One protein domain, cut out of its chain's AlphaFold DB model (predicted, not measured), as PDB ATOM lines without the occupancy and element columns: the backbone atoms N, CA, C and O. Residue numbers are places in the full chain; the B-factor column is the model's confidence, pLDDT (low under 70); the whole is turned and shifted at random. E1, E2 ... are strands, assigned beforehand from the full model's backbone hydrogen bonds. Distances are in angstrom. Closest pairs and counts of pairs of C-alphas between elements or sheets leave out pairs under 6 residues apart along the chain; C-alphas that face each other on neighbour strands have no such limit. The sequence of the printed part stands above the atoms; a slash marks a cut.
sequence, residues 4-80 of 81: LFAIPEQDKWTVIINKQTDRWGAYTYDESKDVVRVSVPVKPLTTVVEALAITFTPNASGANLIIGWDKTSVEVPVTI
ATOM      1  N   LEU A   4      14.171 -44.219 -19.468       93.56
ATOM      2  CA  LEU A   4      15.088 -44.563 -18.390       93.56
ATOM      3  C   LEU A   4      15.470 -43.282 -17.643       93.56
ATOM      4  O   LEU A   4      15.968 -42.338 -18.255       93.56
ATOM      5  N   PHE A   5      15.266 -43.273 -16.329       94.62
ATOM      6  CA  PHE A   5      15.742 -42.222 -15.434       94.62
ATOM      7  C   PHE A   5      16.694 -42.810 -14.393       94.62
ATOM      8  O   PHE A   5      16.612 -43.991 -14.047       94.62
ATOM      9  N   ALA A   6      17.589 -41.969 -13.881       94.25
ATOM     10  CA  ALA A   6      18.489 -42.315 -12.794       94.25
ATOM     11  C   ALA A   6      18.580 -41.150 -11.803       94.25
ATOM     12  O   ALA A   6      18.672 -39.992 -12.210       94.25
ATOM     13  N   ILE A   7      18.572 -41.469 -10.511       95.44
ATOM     14  CA  ILE A   7      18.884 -40.548  -9.416       95.44
ATOM     15  C   ILE A   7      20.202 -41.042  -8.807       95.44
ATOM     16  O   ILE A   7      20.178 -42.015  -8.045       95.44
ATOM     17  N   PRO A   8      21.348 -40.463  -9.199       94.62
ATOM     18  CA  PRO A   8      22.641 -40.852  -8.659       94.62
ATOM     19  C   PRO A   8      22.857 -40.241  -7.267       94.62
ATOM     20  O   PRO A   8      22.731 -39.032  -7.083       94.62
ATOM     21  N   GLU A   9      23.218 -41.078  -6.298       96.00
ATOM     22  CA  GLU A   9      23.719 -40.686  -4.976       96.00
ATOM     23  C   GLU A   9      25.142 -41.254  -4.791       96.00
ATOM     24  O   GLU A   9      25.666 -41.960  -5.658       96.00
ATOM     25  N   GLN A  10      25.794 -40.934  -3.670       94.25
ATOM     26  CA  GLN A  10      27.193 -41.312  -3.434       94.25
ATOM     27  C   GLN A  10      27.398 -42.834  -3.324       94.25
ATOM     28  O   GLN A  10      28.401 -43.361  -3.801       94.25
ATOM     29  N   ASP A  11      26.474 -43.536  -2.673       96.94
ATOM     30  CA  ASP A  11      26.575 -44.956  -2.320       96.94
ATOM     31  C   ASP A  11      25.644 -45.856  -3.145       96.94
ATOM     32  O   ASP A  11      25.886 -47.060  -3.273       96.94
ATOM     33  N   LYS A  12      24.595 -45.287  -3.741       97.69
ATOM     34  CA  LYS A  12      23.598 -46.007  -4.537       97.69
ATOM     35  C   LYS A  12      23.044 -45.138  -5.656       97.69
ATOM     36  O   LYS A  12      23.011 -43.918  -5.551       97.69
ATOM     37  N   TRP A  13      22.551 -45.764  -6.714       97.62
ATOM     38  CA  TRP A  13      21.708 -45.088  -7.696       97.62
ATOM     39  C   TRP A  13      20.308 -45.674  -7.653       97.62
ATOM     40  O   TRP A  13      20.136 -46.891  -7.556       97.62
ATOM     41  N   THR A  14      19.304 -44.814  -7.783       97.75
ATOM     42  CA  THR A  14      17.935 -45.254  -8.050       97.75
ATOM     43  C   THR A  14      17.687 -45.218  -9.551       97.75
ATOM     44  O   THR A  14      17.700 -44.148 -10.153       97.75
ATOM     45  N   VAL A  15      17.467 -46.384 -10.156       97.06
ATOM     46  CA  VAL A  15      17.191 -46.556 -11.587       97.06
ATOM     47  C   VAL A  15      15.698 -46.785 -11.788       97.06
ATOM     48  O   VAL A  15      15.074 -47.571 -11.069       97.06
ATOM     49  N   ILE A  16      15.120 -46.075 -12.754       96.56
ATOM     50  CA  ILE A  16      13.673 -45.989 -12.946       96.56
ATOM     51  C   ILE A  16      13.327 -46.235 -14.415       96.56
ATOM     52  O   ILE A  16      13.886 -45.601 -15.310       96.56
ATOM     53  N   ILE A  17      12.356 -47.116 -14.654       95.25
ATOM     54  CA  ILE A  17      11.708 -47.296 -15.957       95.25
ATOM     55  C   ILE A  17      10.327 -46.660 -15.879       95.25
ATOM     56  O   ILE A  17       9.503 -47.089 -15.073       95.25
ATOM     57  N   ASN A  18      10.052 -45.667 -16.721       95.81
ATOM     58  CA  ASN A  18       8.810 -44.893 -16.693       95.81
ATOM     59  C   ASN A  18       8.061 -44.979 -18.039       95.81
ATOM     60  O   ASN A  18       8.675 -45.099 -19.105       95.81
ATOM     61  N   LYS A  19       6.721 -44.941 -18.003       95.44
ATOM     62  CA  LYS A  19       5.855 -45.031 -19.198       95.44
ATOM     63  C   LYS A  19       5.834 -43.765 -20.062       95.44
ATOM     64  O   LYS A  19       5.388 -43.835 -21.204       95.44
ATOM     65  N   GLN A  20       6.256 -42.613 -19.545       92.69
ATOM     66  CA  GLN A  20       6.327 -41.370 -20.314       92.69
ATOM     67  C   GLN A  20       7.525 -41.412 -21.251       92.69
ATOM     68  O   GLN A  20       8.637 -41.663 -20.805       92.69
ATOM     69  N   THR A  21       7.319 -41.133 -22.534       90.19
ATOM     70  CA  THR A  21       8.378 -41.181 -23.561       90.19
ATOM     71  C   THR A  21       8.545 -39.869 -24.317       90.19
ATOM     72  O   THR A  21       9.475 -39.716 -25.097       90.19
ATOM     73  N   ASP A  22       7.639 -38.921 -24.110       85.88
ATOM     74  CA  ASP A  22       7.505 -37.663 -24.842       85.88
ATOM     75  C   ASP A  22       8.032 -36.468 -24.029       85.88
ATOM     76  O   ASP A  22       7.429 -35.393 -24.038       85.88
ATOM     77  N   ARG A  23       9.125 -36.659 -23.273       81.44
ATOM     78  CA  ARG A  23       9.652 -35.674 -22.313       81.44
ATOM     79  C   ARG A  23      11.103 -35.295 -22.581       81.44
ATOM     80  O   ARG A  23      11.931 -36.132 -22.923       81.44
ATOM     81  N   TRP A  24      11.411 -34.021 -22.349       81.62
ATOM     82  CA  TRP A  24      12.777 -33.510 -22.339       81.62
ATOM     83  C   TRP A  24      13.369 -33.655 -20.934       81.62
ATOM     84  O   TRP A  24      13.292 -32.741 -20.117       81.62
ATOM     85  N   GLY A  25      13.907 -34.832 -20.620       81.75
ATOM     86  CA  GLY A  25      14.477 -35.112 -19.299       81.75
ATOM     87  C   GLY A  25      13.438 -35.131 -18.166       81.75
ATOM     88  O   GLY A  25      12.276 -35.475 -18.377       81.75
ATOM     89  N   ALA A  26      13.873 -34.797 -16.946       83.62
ATOM     90  CA  ALA A  26      13.103 -35.014 -15.713       83.62
ATOM     91  C   ALA A  26      12.192 -33.845 -15.279       83.62
ATOM     92  O   ALA A  26      11.523 -33.951 -14.257       83.62
ATOM     93  N   TYR A  27      12.119 -32.738 -16.030       84.38
ATOM     94  CA  TYR A  27      11.367 -31.536 -15.615       84.38
ATOM     95  C   TYR A  27       9.869 -31.774 -15.389       84.38
ATOM     96  O   TYR A  27       9.245 -31.108 -14.571       84.38
ATOM     97  N   THR A  28       9.291 -32.721 -16.121       86.62
ATOM     98  CA  THR A  28       7.878 -33.113 -16.012       86.62
ATOM     99  C   THR A  28       7.751 -34.599 -15.673       86.62
ATOM    100  O   THR A  28       6.839 -35.272 -16.167       86.62
ATOM    101  N   TYR A  29       8.736 -35.132 -14.948       90.56
ATOM    102  CA  TYR A  29       8.720 -36.503 -14.457       90.56
ATOM    103  C   TYR A  29       7.519 -36.707 -13.524       90.56
ATOM    104  O   TYR A  29       7.228 -35.862 -12.679       90.56
ATOM    105  N   ASP A  30       6.821 -37.824 -13.706       91.31
ATOM    106  CA  ASP A  30       5.663 -38.225 -12.917       91.31
ATOM    107  C   ASP A  30       5.897 -39.638 -12.372       91.31
ATOM    108  O   ASP A  30       5.828 -40.624 -13.114       91.31
ATOM    109  N   GLU A  31       6.175 -39.722 -11.072       93.81
ATOM    110  CA  GLU A  31       6.449 -40.976 -10.360       93.81
ATOM    111  C   GLU A  31       5.273 -41.962 -10.433       93.81
ATOM    112  O   GLU A  31       5.480 -43.173 -10.443       93.81
ATOM    113  N   SER A  32       4.030 -41.484 -10.598       95.69
ATOM    114  CA  SER A  32       2.863 -42.370 -10.756       95.69
ATOM    115  C   SER A  32       2.911 -43.219 -12.033       95.69
ATOM    116  O   SER A  32       2.149 -44.177 -12.187       95.69
ATOM    117  N   LYS A  33       3.813 -42.880 -12.963       95.06
ATOM    118  CA  LYS A  33       4.026 -43.577 -14.235       95.06
ATOM    119  C   LYS A  33       5.251 -44.488 -14.224       95.06
ATOM    120  O   LYS A  33       5.581 -45.059 -15.272       95.06
ATOM    121  N   ASP A  34       5.888 -44.659 -13.070       96.56
ATOM    122  CA  ASP A  34       6.965 -45.620 -12.884       96.56
ATOM    123  C   ASP A  34       6.432 -47.049 -13.042       96.56
ATOM    124  O   ASP A  34       5.408 -47.447 -12.487       96.56
ATOM    125  N   VAL A  35       7.134 -47.836 -13.850       95.94
ATOM    126  CA  VAL A  35       6.917 -49.279 -14.011       95.94
ATOM    127  C   VAL A  35       7.814 -50.042 -13.049       95.94
ATOM    128  O   VAL A  35       7.408 -51.047 -12.474       95.94
ATOM    129  N   VAL A  36       9.050 -49.565 -12.902       95.12
ATOM    130  CA  VAL A  36      10.074 -50.135 -12.029       95.12
ATOM    131  C   VAL A  36      10.856 -48.987 -11.412       95.12
ATOM    132  O   VAL A  36      11.252 -48.066 -12.124       95.12
ATOM    133  N   ARG A  37      11.119 -49.089 -10.109       96.88
ATOM    134  CA  ARG A  37      12.020 -48.222  -9.351       96.88
ATOM    135  C   ARG A  37      12.886 -49.108  -8.467       96.88
ATOM    136  O   ARG A  37      12.364 -49.793  -7.590       96.88
ATOM    137  N   VAL A  38      14.190 -49.129  -8.716       96.75
ATOM    138  CA  VAL A  38      15.127 -50.008  -8.009       96.75
ATOM    139  C   VAL A  38      16.363 -49.235  -7.579       96.75
ATOM    140  O   VAL A  38      16.921 -48.466  -8.355       96.75
ATOM    141  N   SER A  39      16.799 -49.448  -6.340       97.88
ATOM    142  CA  SER A  39      18.068 -48.918  -5.844       97.88
ATOM    143  C   SER A  39      19.149 -49.985  -5.952       97.88
ATOM    144  O   SER A  39      18.970 -51.108  -5.480       97.88
ATOM    145  N   VAL A  40      20.272 -49.626  -6.566       97.69
ATOM    146  CA  VAL A  40      21.435 -50.497  -6.762       97.69
ATOM    147  C   VAL A  40      22.690 -49.815  -6.214       97.69
ATOM    148  O   VAL A  40      22.818 -48.596  -6.343       97.69
ATOM    149  N   PRO A  41      23.606 -50.558  -5.572       98.19
ATOM    150  CA  PRO A  41      24.798 -49.972  -4.975       98.19
ATOM    151  C   PRO A  41      25.779 -49.493  -6.047       98.19
ATOM    152  O   PRO A  41      25.931 -50.126  -7.097       98.19
ATOM    153  N   VAL A  42      26.486 -48.405  -5.748       98.12
ATOM    154  CA  VAL A  42      27.599 -47.916  -6.561       98.12
ATOM    155  C   VAL A  42      28.796 -48.854  -6.424       98.12
ATOM    156  O   VAL A  42      29.207 -49.230  -5.328       98.12
ATOM    157  N   LYS A  43      29.387 -49.207  -7.563       97.75
ATOM    158  CA  LYS A  43      30.649 -49.931  -7.682       97.75
ATOM    159  C   LYS A  43      31.736 -48.961  -8.163       97.75
ATOM    160  O   LYS A  43      31.565 -48.358  -9.228       97.75
ATOM    161  N   PRO A  44      32.847 -48.804  -7.426       97.06
ATOM    162  CA  PRO A  44      33.947 -47.953  -7.858       97.06
ATOM    163  C   PRO A  44      34.644 -48.539  -9.092       97.06
ATOM    164  O   PRO A  44      34.811 -49.754  -9.209       97.06
ATOM    165  N   LEU A  45      35.088 -47.664  -9.991       96.69
ATOM    166  CA  LEU A  45      35.884 -48.000 -11.167       96.69
ATOM    167  C   LEU A  45      37.331 -47.531 -10.993       96.69
ATOM    168  O   LEU A  45      37.603 -46.470 -10.429       96.69
ATOM    169  N   THR A  46      38.270 -48.318 -11.515       96.19
ATOM    170  CA  THR A  46      39.699 -47.966 -11.547       96.19
ATOM    171  C   THR A  46      40.032 -46.989 -12.676       96.19
ATOM    172  O   THR A  46      41.016 -46.257 -12.583       96.19
ATOM    173  N   THR A  47      39.205 -46.952 -13.721       95.81
ATOM    174  CA  THR A  47      39.326 -46.069 -14.885       95.81
ATOM    175  C   THR A  47      38.130 -45.131 -14.968       95.81
ATOM    176  O   THR A  47      37.004 -45.552 -14.706       95.81
ATOM    177  N   VAL A  48      38.367 -43.881 -15.368       97.44
ATOM    178  CA  VAL A  48      37.306 -42.881 -15.534       97.44
ATOM    179  C   VAL A  48      36.503 -43.164 -16.804       97.44
ATOM    180  O   VAL A  48      37.071 -43.437 -17.862       97.44
ATOM    181  N   VAL A  49      35.178 -43.084 -16.693       97.00
ATOM    182  CA  VAL A  49      34.224 -43.121 -17.802       97.00
ATOM    183  C   VAL A  49      33.703 -41.701 -18.033       97.00
ATOM    184  O   VAL A  49      32.779 -41.250 -17.362       97.00
ATOM    185  N   GLU A  50      34.316 -40.982 -18.972       95.62
ATOM    186  CA  GLU A  50      34.026 -39.557 -19.216       95.62
ATOM    187  C   GLU A  50      32.578 -39.314 -19.676       95.62
ATOM    188  O   GLU A  50      31.857 -38.480 -19.126       95.62
ATOM    189  N   ALA A  51      32.132 -40.073 -20.678       96.62
ATOM    190  CA  ALA A  51      30.769 -40.008 -21.191       96.62
ATOM    191  C   ALA A  51      29.911 -41.087 -20.533       96.62
ATOM    192  O   ALA A  51      30.320 -42.245 -20.499       96.62
ATOM    193  N   LEU A  52      28.706 -40.721 -20.076       95.00
ATOM    194  CA  LEU A  52      27.733 -41.680 -19.550       95.00
ATOM    195  C   LEU A  52      27.556 -42.839 -20.542       95.00
ATOM    196  O   LEU A  52      27.087 -42.643 -21.665       95.00
ATOM    197  N   ALA A  53      27.922 -44.040 -20.109       96.31
ATOM    198  CA  ALA A  53      27.893 -45.242 -20.924       96.31
ATOM    199  C   ALA A  53      26.879 -46.236 -20.364       96.31
ATOM    200  O   ALA A  53      26.781 -46.431 -19.151       96.31
ATOM    201  N   ILE A  54      26.138 -46.879 -21.264       96.69
ATOM    202  CA  ILE A  54      25.139 -47.888 -20.926       96.69
ATOM    203  C   ILE A  54      25.391 -49.113 -21.798       96.69
ATOM    204  O   ILE A  54      25.478 -49.001 -23.021       96.69
ATOM    205  N   THR A  55      25.508 -50.281 -21.178       96.56
ATOM    206  CA  THR A  55      25.701 -51.551 -21.884       96.56
ATOM    207  C   THR A  55      24.965 -52.688 -21.186       96.56
ATOM    208  O   THR A  55      24.487 -52.542 -20.062       96.56
ATOM    209  N   PHE A  56      24.884 -53.834 -21.852       96.31
ATOM    210  CA  PHE A  56      24.323 -55.058 -21.299       96.31
ATOM    211  C   PHE A  56      25.371 -56.163 -21.302       96.31
ATOM    212  O   PHE A  56      26.097 -56.344 -22.278       96.31
ATOM    213  N   THR A  57      25.408 -56.940 -20.224       96.38
ATOM    214  CA  THR A  57      26.194 -58.178 -20.149       96.38
ATOM    215  C   THR A  57      25.259 -59.368 -19.928       96.38
ATOM    216  O   THR A  57      24.335 -59.255 -19.124       96.38
ATOM    217  N   PRO A  58      25.429 -60.498 -20.637       95.44
ATOM    218  CA  PRO A  58      24.581 -61.670 -20.430       95.44
ATOM    219  C   PRO A  58      24.669 -62.198 -18.992       95.44
ATOM    220  O   PRO A  58      25.751 -62.242 -18.408       95.44
ATOM    221  N   ASN A  59      23.542 -62.651 -18.444       92.62
ATOM    222  CA  ASN A  59      23.483 -63.388 -17.183       92.62
ATOM    223  C   ASN A  59      22.683 -64.695 -17.373       92.62
ATOM    224  O   ASN A  59      22.076 -64.917 -18.420       92.62
ATOM    225  N   ALA A  60      22.671 -65.572 -16.366       90.88
ATOM    226  CA  ALA A  60      22.036 -66.892 -16.467       90.88
ATOM    227  C   ALA A  60      20.520 -66.866 -16.768       90.88
ATOM    228  O   ALA A  60      19.960 -67.886 -17.161       90.88
ATOM    229  N   SER A  61      19.837 -65.737 -16.567       90.81
ATOM    230  CA  SER A  61      18.378 -65.606 -16.700       90.81
ATOM    231  C   SER A  61      17.953 -64.375 -17.519       90.81
ATOM    232  O   SER A  61      16.818 -63.912 -17.405       90.81
ATOM    233  N   GLY A  62      18.858 -63.809 -18.321       94.44
ATOM    234  CA  GLY A  62      18.665 -62.524 -18.991       94.44
ATOM    235  C   GLY A  62      19.976 -61.754 -19.150       94.44
ATOM    236  O   GLY A  62      20.938 -62.258 -19.732       94.44
ATOM    237  N   ALA A  63      20.016 -60.514 -18.661       95.94
ATOM    238  CA  ALA A  63      21.183 -59.644 -18.776       95.94
ATOM    239  C   ALA A  63      21.305 -58.677 -17.594       95.94
ATOM    240  O   ALA A  63      20.320 -58.333 -16.948       95.94
ATOM    241  N   ASN A  64      22.511 -58.188 -17.340       95.88
ATOM    242  CA  ASN A  64      22.767 -57.091 -16.421       95.88
ATOM    243  C   ASN A  64      22.942 -55.803 -17.229       95.88
ATOM    244  O   ASN A  64      23.827 -55.723 -18.084       95.88
ATOM    245  N   LEU A  65      22.101 -54.808 -16.955       96.38
ATOM    246  CA  LEU A  65      22.273 -53.441 -17.433       96.38
ATOM    247  C   LEU A  65      23.369 -52.781 -16.596       96.38
ATOM    248  O   LEU A  65      23.222 -52.650 -15.380       96.38
ATOM    249  N   ILE A  66      24.445 -52.349 -17.239       97.31
ATOM    250  CA  ILE A  66      25.553 -51.646 -16.598       97.31
ATOM    251  C   ILE A  66      25.503 -50.189 -17.036       97.31
ATOM    252  O   ILE A  66      25.485 -49.903 -18.235       97.31
ATOM    253  N   ILE A  67      25.503 -49.282 -16.062       97.75
ATOM    254  CA  ILE A  67      25.590 -47.840 -16.289       97.75
ATOM    255  C   ILE A  67      26.884 -47.347 -15.646       97.75
ATOM    256  O   ILE A  67      27.109 -47.610 -14.466       97.75
ATOM    257  N   GLY A  68      27.740 -46.671 -16.412       97.00
ATOM    258  CA  GLY A  68      29.029 -46.148 -15.955       97.00
ATOM    259  C   GLY A  68      29.172 -44.652 -16.217       97.00
ATOM    260  O   GLY A  68      28.822 -44.182 -17.301       97.00
ATOM    261  N   TRP A  69      29.690 -43.919 -15.230       96.69
ATOM    262  CA  TRP A  69      30.041 -42.502 -15.342       96.69
ATOM    263  C   TRP A  69      31.059 -42.099 -14.268       96.69
ATOM    264  O   TRP A  69      30.973 -42.539 -13.116       96.69
ATOM    265  N   ASP A  70      32.026 -41.266 -14.649       95.50
ATOM    266  CA  ASP A  70      33.190 -40.912 -13.838       95.50
ATOM    267  C   ASP A  70      33.882 -42.180 -13.288       95.50
ATOM    268  O   ASP A  70      34.145 -43.119 -14.044       95.50
ATOM    269  N   LYS A  71      34.161 -42.261 -11.983       96.75
ATOM    270  CA  LYS A  71      34.756 -43.432 -11.323       96.75
ATOM    271  C   LYS A  71      33.708 -44.357 -10.714       96.75
ATOM    272  O   LYS A  71      34.002 -45.078  -9.760       96.75
ATOM    273  N   THR A  72      32.483 -44.332 -11.227       97.12
ATOM    274  CA  THR A  72      31.362 -45.090 -10.668       97.12
ATOM    275  C   THR A  72      30.659 -45.924 -11.726       97.12
ATOM    276  O   THR A  72      30.598 -45.573 -12.905       97.12
ATOM    277  N   SER A  73      30.119 -47.055 -11.294       97.69
ATOM    278  CA  SER A  73      29.215 -47.873 -12.090       97.69
ATOM    279  C   SER A  73      28.112 -48.451 -11.223       97.69
ATOM    280  O   SER A  73      28.294 -48.651 -10.024       97.69
ATOM    281  N   VAL A  74      26.972 -48.749 -11.830       98.06
ATOM    282  CA  VAL A  74      25.887 -49.502 -11.202       98.06
ATOM    283  C   VAL A  74      25.426 -50.619 -12.120       98.06
ATOM    284  O   VAL A  74      25.552 -50.536 -13.342       98.06
ATOM    285  N   GLU A  75      24.894 -51.676 -11.517       97.44
ATOM    286  CA  GLU A  75      24.460 -52.873 -12.224       97.44
ATOM    287  C   GLU A  75      23.025 -53.216 -11.832       97.44
ATOM    288  O   GLU A  75      22.738 -53.447 -10.657       97.44
ATOM    289  N   VAL A  76      22.131 -53.252 -12.819       96.31
ATOM    290  CA  VAL A  76      20.720 -53.602 -12.644       96.31
ATOM    291  C   VAL A  76      20.459 -54.953 -13.319       96.31
ATOM    292  O   VAL A  76      20.542 -55.041 -14.548       96.31
ATOM    293  N   PRO A  77      20.138 -56.013 -12.560       94.19
ATOM    294  CA  PRO A  77      19.803 -57.306 -13.143       94.19
ATOM    295  C   PRO A  77      18.428 -57.251 -13.821       94.19
ATOM    296  O   PRO A  77      17.432 -56.846 -13.220       94.19
ATOM    297  N   VAL A  78      18.373 -57.688 -15.077       92.88
ATOM    298  CA  VAL A  78      17.159 -57.793 -15.890       92.88
ATOM    299  C   VAL A  78      16.911 -59.262 -16.210       92.88
ATOM    300  O   VAL A  78      17.732 -59.930 -16.840       92.88
ATOM    301  N   THR A  79      15.757 -59.767 -15.784       91.25
ATOM    302  CA  THR A  79      15.316 -61.134 -16.072       91.25
ATOM    303  C   THR A  79      14.340 -61.125 -17.240       91.25
ATOM    304  O   THR A  79      13.395 -60.336 -17.253       91.25
ATOM    305  N   ILE A  80      14.549 -62.020 -18.201       83.88
ATOM    306  CA  ILE A  80      13.625 -62.249 -19.314       83.88
ATOM    307  C   ILE A  80      12.882 -63.553 -19.011       83.88
ATOM    308  O   ILE A  80      13.514 -64.551 -18.671       83.88
TER     309      ILE A  80
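What this domain is: This is residues 4 to 80 of the 81 residues of an uncharacterized protein of Pedobacter lusitanus (UniProt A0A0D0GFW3). Two small sheets sit partly face to face as a sandwich with crossed strands: a meander, E1 E2 E3, each strand the antiparallel neighbour of the one before, and a long, sharply bent antiparallel hairpin, E4 and E5. The loop of residues 19 to 33 lies at one end. The printed part has 77 residues, five named strands and no named helix; it is all strand and compact, with a radius of gyration of the C-alphas of 13.2 A and spans of 36 by 29 by 20 A.

How they stand to each other: E1, residues 4 to 8, and E2, residues 12 to 18, form a hairpin, N 5 and O 16 being 2.9 A apart. E2 and E3, residues 34 to 41, form another, with N 15 and O 38 at 2.8 A. E4, residues 43 to 59, bends by 131 degrees at residue 50; E5, residues 62 to 79, bends by 171 degrees at residue 74. In their hairpin N 55 and O 66 are 3.0 A apart. The closest C-alphas of E3 and E5, Pro 41 and Val 74, are 6.3 A apart.

Where its parts are: E1, 12.9 A long, begins at C-alpha 4 (15.088, -44.563, -18.390). E2 measures 19.2 A, E3 20.0 A, E4 18.0 A and E5 4.7 A, ending at C-alpha 79 (15.316, -61.134, -16.072).

The domain as a whole: The printed part has no cut. The link E2 to E3 is long. No printed residue is under 70 in pLDDT.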